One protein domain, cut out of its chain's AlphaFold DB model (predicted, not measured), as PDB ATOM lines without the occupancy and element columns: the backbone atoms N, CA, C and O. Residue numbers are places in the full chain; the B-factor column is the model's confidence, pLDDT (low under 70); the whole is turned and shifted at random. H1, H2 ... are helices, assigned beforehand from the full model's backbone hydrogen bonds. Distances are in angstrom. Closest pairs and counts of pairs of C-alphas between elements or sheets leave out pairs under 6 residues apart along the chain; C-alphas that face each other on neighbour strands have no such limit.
ATOM      1  N   ILE A   2      87.937 170.497 141.938       71.38
ATOM      2  CA  ILE A   2      88.369 169.128 141.565       71.38
ATOM      3  C   ILE A   2      89.652 169.091 140.713       71.38
ATOM      4  O   ILE A   2      90.568 168.340 141.030       71.38
ATOM      5  N   LEU A   3      89.762 169.923 139.670       75.94
ATOM      6  CA  LEU A   3      90.975 169.986 138.835       75.94
ATOM      7  C   LEU A   3      92.225 170.363 139.647       75.94
ATOM      8  O   LEU A   3      93.276 169.759 139.471       75.94
ATOM      9  N   ILE A   4      92.095 171.310 140.579       82.06
ATOM     10  CA  ILE A   4      93.188 171.742 141.461       82.06
ATOM     11  C   ILE A   4      93.600 170.600 142.398       82.06
ATOM     12  O   ILE A   4      94.790 170.354 142.567       82.06
ATOM     13  N   LEU A   5      92.635 169.855 142.943       82.19
ATOM     14  CA  LEU A   5      92.896 168.667 143.764       82.19
ATOM     15  C   LEU A   5      93.629 167.569 142.983       82.19
ATOM     16  O   LEU A   5      94.568 166.977 143.509       82.19
ATOM     17  N   ILE A   6      93.248 167.324 141.726       84.12
ATOM     18  CA  ILE A   6      93.936 166.358 140.856       84.12
ATOM     19  C   ILE A   6      95.379 166.808 140.599       84.12
ATOM     20  O   ILE A   6      96.304 166.016 140.754       84.12
ATOM     21  N   VAL A   7      95.595 168.084 140.268       85.81
ATOM     22  CA  VAL A   7      96.944 168.644 140.077       85.81
ATOM     23  C   VAL A   7      97.772 168.528 141.358       85.81
ATOM     24  O   VAL A   7      98.920 168.090 141.301       85.81
ATOM     25  N   GLY A   8      97.190 168.851 142.517       87.81
ATOM     26  CA  GLY A   8      97.835 168.689 143.821       87.81
ATOM     27  C   GLY A   8      98.219 167.237 144.105       87.81
ATOM     28  O   GLY A   8      99.347 166.967 144.520       87.81
ATOM     29  N   MET A   9      97.330 166.292 143.789       86.62
ATOM     30  CA  MET A   9      97.582 164.857 143.922       86.62
ATOM     31  C   MET A   9      98.716 164.381 143.018       86.62
ATOM     32  O   MET A   9      99.591 163.657 143.485       86.62
ATOM     33  N   LEU A  10      98.725 164.786 141.747       88.38
ATOM     34  CA  LEU A  10      99.780 164.432 140.795       88.38
ATOM     35  C   LEU A  10     101.128 165.031 141.208       88.38
ATOM     36  O   LEU A  10     102.148 164.342 141.187       88.38
ATOM     37  N   ALA A  11     101.139 166.293 141.642       88.12
ATOM     38  CA  ALA A  11     102.342 166.953 142.135       88.12
ATOM     39  C   ALA A  11     102.901 166.231 143.373       88.12
ATOM     40  O   ALA A  11     104.093 165.911 143.412       88.12
ATOM     41  N   PHE A  12     102.032 165.887 144.331       88.75
ATOM     42  CA  PHE A  12     102.397 165.134 145.529       88.75
ATOM     43  C   PHE A  12     102.926 163.734 145.203       88.75
ATOM     44  O   PHE A  12     104.051 163.390 145.579       88.75
ATOM     45  N   SER A  13     102.150 162.936 144.467       87.44
ATOM     46  CA  SER A  13     102.473 161.540 144.162       87.44
ATOM     47  C   SER A  13     103.776 161.414 143.373       87.44
ATOM     48  O   SER A  13     104.587 160.536 143.666       87.44
ATOM     49  N   SER A  14     104.046 162.350 142.457       83.94
ATOM     50  CA  SER A  14     105.244 162.344 141.612       83.94
ATOM     51  C   SER A  14     106.572 162.356 142.380       83.94
ATOM     52  O   SER A  14     107.579 161.865 141.866       83.94
ATOM     53  N   GLY A  15     106.597 162.932 143.586       84.31
ATOM     54  CA  GLY A  15     107.761 162.918 144.474       84.31
ATOM     55  C   GLY A  15     107.610 161.935 145.633       84.31
ATOM     56  O   GLY A  15     108.597 161.334 146.062       84.31
ATOM     57  N   TYR A  16     106.388 161.751 146.133       89.31
ATOM     58  CA  TYR A  16     106.140 160.908 147.295       89.31
ATOM     59  C   TYR A  16     106.299 159.417 146.995       89.31
ATOM     60  O   TYR A  16     106.910 158.705 147.787       89.31
ATOM     61  N   LEU A  17     105.849 158.954 145.825       88.94
ATOM     62  CA  LEU A  17     105.993 157.551 145.421       88.94
ATOM     63  C   LEU A  17     107.464 157.145 145.287       88.94
ATOM     64  O   LEU A  17     107.862 156.105 145.798       88.94
ATOM     65  N   VAL A  18     108.289 158.010 144.689       88.81
ATOM     66  CA  VAL A  18     109.746 157.804 144.594       88.81
ATOM     67  C   VAL A  18     110.374 157.731 145.986       88.81
ATOM     68  O   VAL A  18     111.233 156.897 146.243       88.81
ATOM     69  N   SER A  19     109.913 158.582 146.905       90.31
ATOM     70  CA  SER A  19     110.404 158.600 148.285       90.31
ATOM     71  C   SER A  19     110.049 157.332 149.057       90.31
ATOM     72  O   SER A  19     110.869 156.827 149.823       90.31
ATOM     73  N   LEU A  20     108.832 156.824 148.857       90.50
ATOM     74  CA  LEU A  20     108.381 155.569 149.442       90.50
ATOM     75  C   LEU A  20     109.161 154.383 148.889       90.50
ATOM     76  O   LEU A  20     109.586 153.547 149.679       90.50
ATOM     77  N   GLU A  21     109.389 154.332 147.578       88.81
ATOM     78  CA  GLU A  21     110.139 153.244 146.949       88.81
ATOM     79  C   GLU A  21     111.611 153.244 147.385       88.81
ATOM     80  O   GLU A  21     112.115 152.213 147.823       88.81
ATOM     81  N   ASP A  22     112.286 154.399 147.369       88.88
ATOM     82  CA  ASP A  22     113.681 154.506 147.824       88.88
ATOM     83  C   ASP A  22     113.822 154.071 149.293       88.88
ATOM     84  O   ASP A  22     114.762 153.360 149.660       88.88
ATOM     85  N   ARG A  23     112.876 154.470 150.155       89.19
ATOM     86  CA  ARG A  23     112.896 154.058 151.561       89.19
ATOM     87  C   ARG A  23     112.565 152.580 151.725       89.19
ATOM     88  O   ARG A  23     113.192 151.922 152.548       89.19
ATOM     89  N   LEU A  24     111.620 152.054 150.957       89.25
ATOM     90  CA  LEU A  24     111.267 150.641 150.985       89.25
ATOM     91  C   LEU A  24     112.456 149.768 150.568       89.25
ATOM     92  O   LEU A  24     112.743 148.784 151.242       89.25
ATOM     93  N   GLN A  25     113.201 150.168 149.536       87.75
ATOM     94  CA  GLN A  25     114.422 149.487 149.099       87.75
ATOM     95  C   GLN A  25     115.536 149.546 150.153       87.75
ATOM     96  O   GLN A  25     116.234 148.556 150.372       87.75
ATOM     97  N   ARG A  26     115.699 150.692 150.823       87.31
ATOM     98  CA  ARG A  26     116.751 150.900 151.827       87.31
ATOM     99  C   ARG A  26     116.445 150.231 153.170       87.31
ATOM    100  O   ARG A  26     117.290 149.526 153.712       87.31
ATOM    101  N   ASP A  27     115.249 150.466 153.703       89.75
ATOM    102  CA  ASP A  27     114.844 150.079 155.061       89.75
ATOM    103  C   ASP A  27     114.078 148.742 155.080       89.75
ATOM    104  O   ASP A  27     113.790 148.212 156.156       89.75
ATOM    105  N   LYS A  28     113.726 148.190 153.906       89.31
ATOM    106  CA  LYS A  28     112.955 146.940 153.734       89.31
ATOM    107  C   LYS A  28     111.604 146.956 154.457       89.31
ATOM    108  O   LYS A  28     111.094 145.916 154.873       89.31
ATOM    109  N   ARG A  29     111.044 148.152 154.657       90.00
ATOM    110  CA  ARG A  29     109.803 148.397 155.400       90.00
ATOM    111  C   ARG A  29     108.978 149.492 154.748       90.00
ATOM    112  O   ARG A  29     109.524 150.499 154.295       90.00
ATOM    113  N   PHE A  30     107.662 149.311 154.749       92.25
ATOM    114  CA  PHE A  30     106.732 150.263 154.168       92.25
ATOM    115  C   PHE A  30     106.230 151.248 155.231       92.25
ATOM    116  O   PHE A  30     105.521 150.886 156.170       92.25
ATOM    117  N   TYR A  31     106.593 152.525 155.071       92.25
ATOM    118  CA  TYR A  31     106.248 153.607 156.000       92.25
ATOM    119  C   TYR A  31     105.372 154.687 155.332       92.25
ATOM    120  O   TYR A  31     105.824 155.818 155.145       92.25
ATOM    121  N   PRO A  32     104.102 154.394 154.989       90.75
ATOM    122  CA  PRO A  32     103.254 155.269 154.170       90.75
ATOM    123  C   PRO A  32     102.850 156.595 154.825       90.75
ATOM    124  O   PRO A  32     102.388 157.489 154.122       90.75
ATOM    125  N   PHE A  33     103.015 156.740 156.141       91.94
ATOM    126  CA  PHE A  33     102.607 157.934 156.896       91.94
ATOM    127  C   PHE A  33     103.779 158.795 157.375       91.94
ATOM    128  O   PHE A  33     103.574 159.905 157.853       91.94
ATOM    129  N   ASP A  34     105.011 158.306 157.250       91.62
ATOM    130  CA  ASP A  34     106.198 158.994 157.759       91.62
ATOM    131  C   ASP A  34     106.810 159.897 156.677       91.62
ATOM    132  O   ASP A  34     107.911 159.678 156.163       91.62
ATOM    133  N   VAL A  35     106.023 160.905 156.290       87.38
ATOM    134  CA  VAL A  35     106.252 161.748 155.109       87.38
ATOM    135  C   VAL A  35     107.619 162.433 155.138       87.38
ATOM    136  O   VAL A  35     108.338 162.436 154.137       87.38
ATOM    137  N   PHE A  36     108.013 162.978 156.290       86.50
ATOM    138  CA  PHE A  36     109.277 163.702 156.431       86.50
ATOM    139  C   PHE A  36     110.489 162.789 156.262       86.50
ATOM    140  O   PHE A  36     111.403 163.118 155.501       86.50
ATOM    141  N   ASN A  37     110.495 161.625 156.917       88.50
ATOM    142  CA  ASN A  37     111.608 160.691 156.779       88.50
ATOM    143  C   ASN A  37     111.631 160.039 155.391       88.50
ATOM    144  O   ASN A  37     112.718 159.788 154.875       88.50
ATOM    145  N   ASN A  38     110.473 159.848 154.746       89.69
ATOM    146  CA  ASN A  38     110.398 159.416 153.347       89.69
ATOM    147  C   ASN A  38     111.094 160.428 152.426       89.69
ATOM    148  O   ASN A  38     112.002 160.064 151.680       89.69
ATOM    149  N   PHE A  39     110.758 161.719 152.522       88.69
ATOM    150  CA  PHE A  39     111.429 162.743 151.714       88.69
ATOM    151  C   PHE A  39     112.906 162.908 152.064       88.69
ATOM    152  O   PHE A  39     113.714 163.207 151.184       88.69
ATOM    153  N   LYS A  40     113.299 162.726 153.327       86.75
ATOM    154  CA  LYS A  40     114.713 162.758 153.721       86.75
ATOM    155  C   LYS A  40     115.490 161.587 153.117       86.75
ATOM    156  O   LYS A  40     116.641 161.769 152.732       86.75
ATOM    157  N   ALA A  41     114.860 160.418 153.006       81.62
ATOM    158  CA  ALA A  41     115.478 159.200 152.502       81.62
ATOM    159  C   ALA A  41     115.820 159.241 151.008       81.62
ATOM    160  O   ALA A  41     116.801 158.622 150.609       81.62
ATOM    161  N   SER A  42     115.049 159.979 150.205       83.38
ATOM    162  CA  SER A  42     115.229 160.010 148.754       83.38
ATOM    163  C   SER A  42     115.915 161.293 148.274       83.38
ATOM    164  O   SER A  42     115.342 162.381 148.386       83.38
ATOM    165  N   PRO A  43     117.125 161.219 147.694       79.12
ATOM    166  CA  PRO A  43     117.720 162.340 146.969       79.12
ATOM    167  C   PRO A  43     117.094 162.530 145.577       79.12
ATOM    168  O   PRO A  43     117.158 163.627 145.029       79.12
ATOM    169  N   LYS A  44     116.467 161.484 145.019       78.75
ATOM    170  CA  LYS A  44     115.877 161.465 143.668       78.75
ATOM    171  C   LYS A  44     114.461 162.040 143.618       78.75
ATOM    172  O   LYS A  44     113.983 162.426 142.553       78.75
ATOM    173  N   ALA A  45     113.771 162.092 144.755       82.50
ATOM    174  CA  ALA A  45     112.413 162.599 144.826       82.50
ATOM    175  C   ALA A  45     112.326 164.074 144.417       82.50
ATOM    176  O   ALA A  45     113.093 164.928 144.866       82.50
ATOM    177  N   ARG A  46     111.298 164.403 143.630       83.12
ATOM    178  CA  ARG A  46     110.931 165.782 143.277       83.12
ATOM    179  C   ARG A  46     110.272 166.500 144.465       83.12
ATOM    180  O   ARG A  46     109.101 166.860 144.409       83.12
ATOM    181  N   LYS A  47     111.026 166.720 145.549       86.06
ATOM    182  CA  LYS A  47     110.523 167.256 146.835       86.06
ATOM    183  C   LYS A  47     109.800 168.589 146.676       86.06
ATOM    184  O   LYS A  47     108.749 168.777 147.270       86.06
ATOM    185  N   LYS A  48     110.322 169.485 145.827       86.81
ATOM    186  CA  LYS A  48     109.687 170.784 145.538       86.81
ATOM    187  C   LYS A  48     108.251 170.610 145.035       86.81
ATOM    188  O   LYS A  48     107.340 171.202 145.597       86.81
ATOM    189  N   TRP A  49     108.044 169.751 144.035       85.62
ATOM    190  CA  TRP A  49     106.711 169.449 143.504       85.62
ATOM    191  C   TRP A  49     105.831 168.743 144.528       85.62
ATOM    192  O   TRP A  49     104.647 169.049 144.632       85.62
ATOM    193  N   ALA A  50     106.419 167.862 145.338       88.12
ATOM    194  CA  ALA A  50     105.674 167.198 146.391       88.12
ATOM    195  C   ALA A  50     105.174 168.183 147.463       88.12
ATOM    196  O   ALA A  50     104.012 168.107 147.856       88.12
ATOM    197  N   TYR A  51     105.998 169.155 147.869       88.69
ATOM    198  CA  TYR A  51     105.595 170.225 148.784       88.69
ATOM    199  C   TYR A  51     104.541 171.152 148.176       88.69
ATOM    200  O   TYR A  51     103.606 171.527 148.876       88.69
ATOM    201  N   VAL A  52     104.635 171.473 146.881       89.69
ATOM    202  CA  VAL A  52     103.570 172.206 146.171       89.69
ATOM    203  C   VAL A  52     102.260 171.417 146.215       89.69
ATOM    204  O   VAL A  52     101.221 171.984 146.539       89.69
ATOM    205  N   GLY A  53     102.304 170.105 145.971       89.25
ATOM    206  CA  GLY A  53     101.136 169.232 146.099       89.25
ATOM    207  C   GLY A  53     100.546 169.228 147.514       89.25
ATOM    208  O   GLY A  53      99.339 169.393 147.672       89.25
ATOM    209  N   MET A  54     101.390 169.119 148.550       90.06
ATOM    210  CA  MET A  54     100.953 169.221 149.952       90.06
ATOM    211  C   MET A  54     100.294 170.569 150.243       90.06
ATOM    212  O   MET A  54      99.235 170.610 150.861       90.06
ATOM    213  N   PHE A  55     100.891 171.665 149.776       91.44
ATOM    214  CA  PHE A  55     100.341 173.004 149.955       91.44
ATOM    215  C   PHE A  55      98.970 173.150 149.286       91.44
ATOM    216  O   PHE A  55      98.041 173.662 149.905       91.44
ATOM    217  N   ILE A  56      98.804 172.622 148.067       90.75
ATOM    218  CA  ILE A  56      97.509 172.591 147.375       90.75
ATOM    219  C   ILE A  56      96.467 171.815 148.188       90.75
ATOM    220  O   ILE A  56      95.337 172.279 148.317       90.75
ATOM    221  N   PHE A  57      96.828 170.665 148.767       88.69
ATOM    222  CA  PHE A  57      95.909 169.903 149.616       88.69
ATOM    223  C   PHE A  57      95.515 170.654 150.889       88.69
ATOM    224  O   PHE A  57      94.344 170.626 151.261       88.69
ATOM    225  N   VAL A  58      96.458 171.350 151.529       89.81
ATOM    226  CA  VAL A  58      96.170 172.193 152.698       89.81
ATOM    227  C   VAL A  58      95.195 173.306 152.324       89.81
ATOM    228  O   VAL A  58      94.174 173.466 152.989       89.81
ATOM    229  N   LEU A  59      95.458 174.027 151.230       89.88
ATOM    230  CA  LEU A  59      94.561 175.080 150.751       89.88
ATOM    231  C   LEU A  59      93.174 174.538 150.412       89.88
ATOM    232  O   LEU A  59      92.181 175.121 150.830       89.88
ATOM    233  N   ALA A  60      93.092 173.406 149.715       87.06
ATOM    234  CA  ALA A  60      91.813 172.796 149.381       87.06
ATOM    235  C   ALA A  60      91.043 172.342 150.630       87.06
ATOM    236  O   ALA A  60      89.820 172.456 150.665       87.06
ATOM    237  N   GLY A  61      91.744 171.872 151.667       86.06
ATOM    238  CA  GLY A  61      91.137 171.546 152.953       86.06
ATOM    239  C   GLY A  61      90.572 172.773 153.670       86.06
ATOM    240  O   GLY A  61      89.454 172.719 154.172       86.06
ATOM    241  N   VAL A  62      91.296 173.895 153.655       87.75
ATOM    242  CA  VAL A  62      90.800 175.178 154.180       87.75
ATOM    243  C   VAL A  62      89.594 175.660 153.373       87.75
ATOM    244  O   VAL A  62      88.569 175.998 153.957       87.75
ATOM    245  N   SER A  63      89.666 175.635 152.039       86.50
ATOM    246  CA  SER A  63      88.542 176.014 151.175       86.50
ATOM    247  C   SER A  63      87.311 175.143 151.414       86.50
ATOM    248  O   SER A  63      86.208 175.670 151.484       86.50
ATOM    249  N   TYR A  64      87.485 173.832 151.611       85.19
ATOM    250  CA  TYR A  64      86.384 172.924 151.928       85.19
ATOM    251  C   TYR A  64      85.619 173.340 153.191       85.19
ATOM    252  O   TYR A  64      84.393 173.239 153.203       85.19
ATOM    253  N   LEU A  65      86.316 173.811 154.230       85.56
ATOM    254  CA  LEU A  65      85.690 174.273 155.474       85.56
ATOM    255  C   LEU A  65      84.937 175.601 155.302       85.56
ATOM    256  O   LEU A  65      83.971 175.839 156.016       85.56
ATOM    257  N   LEU A  66      85.366 176.449 154.364       86.06
ATOM    258  CA  LEU A  66      84.762 177.761 154.107       86.06
ATOM    259  C   LEU A  66      83.601 177.707 153.101       86.06
ATOM    260  O   LEU A  66      82.743 178.586 153.102       86.06
ATOM    261  N   GLU A  67      83.587 176.713 152.212       83.25
ATOM    262  CA  GLU A  67      82.541 176.562 151.202       83.25
ATOM    263  C   GLU A  67      81.221 176.060 151.815       83.25
ATOM    264  O   GLU A  67      81.242 175.198 152.700       83.25
ATOM    265  N   PRO A  68      80.057 176.514 151.309       80.00
ATOM    266  CA  PRO A  68      78.758 176.015 151.751       80.00
ATOM    267  C   PRO A  68      78.609 174.510 151.494       80.00
ATOM    268  O   PRO A  68      79.376 173.888 150.751       80.00
TER     269      PRO A  68
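What this domain is: This is residues 2 to 68 of the 149 residues of an uncharacterized protein of Pseudomonas graminis (UniProt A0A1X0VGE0). What shape is it? A rod: long, kinked H1 is covered by H2 on residues 16 to 23 and H3 on residues 4 to 16. Residues 62 to 68, of which 62 to 66 belong to H3, stick out. How is it made? The printed part has 67 residues, three named helices in order H1, H2, H3, and no named strand: all helix. It is only just loose, close to compact, radius of gyration of the C-alphas 13.3 A, spanning 45 by 18 by 15 A.

How they stand to each other: What touches H1, residues 2 to 27? H2, residues 35 to 41, touches it at a steep tilt of 49 degrees, the same way; the closest C-alphas, Ser 19 and Asn 38, are 5.1 A apart. H3, residues 47 to 66, touches it at a steep tilt of 45 degrees, opposite ways; the closest C-alphas, Phe 12 and Ala 50, are 4.0 A apart. And the backbones? Every O i to N i+4 pair is within hydrogen-bond range in H2 and H3, 20 of 22 in H1.

Where its parts are: Where does H1 begin? C-alpha 2 is at (88.369, 169.128, 141.565); H1 is 35.3 A long. Where does H3 end? C-alpha 66 is at (84.762, 177.761, 154.107); H3 is 28.8 A long.

The domain as a whole: Any cut? The printed part has no cut. Low confidence? No printed residue is under 70.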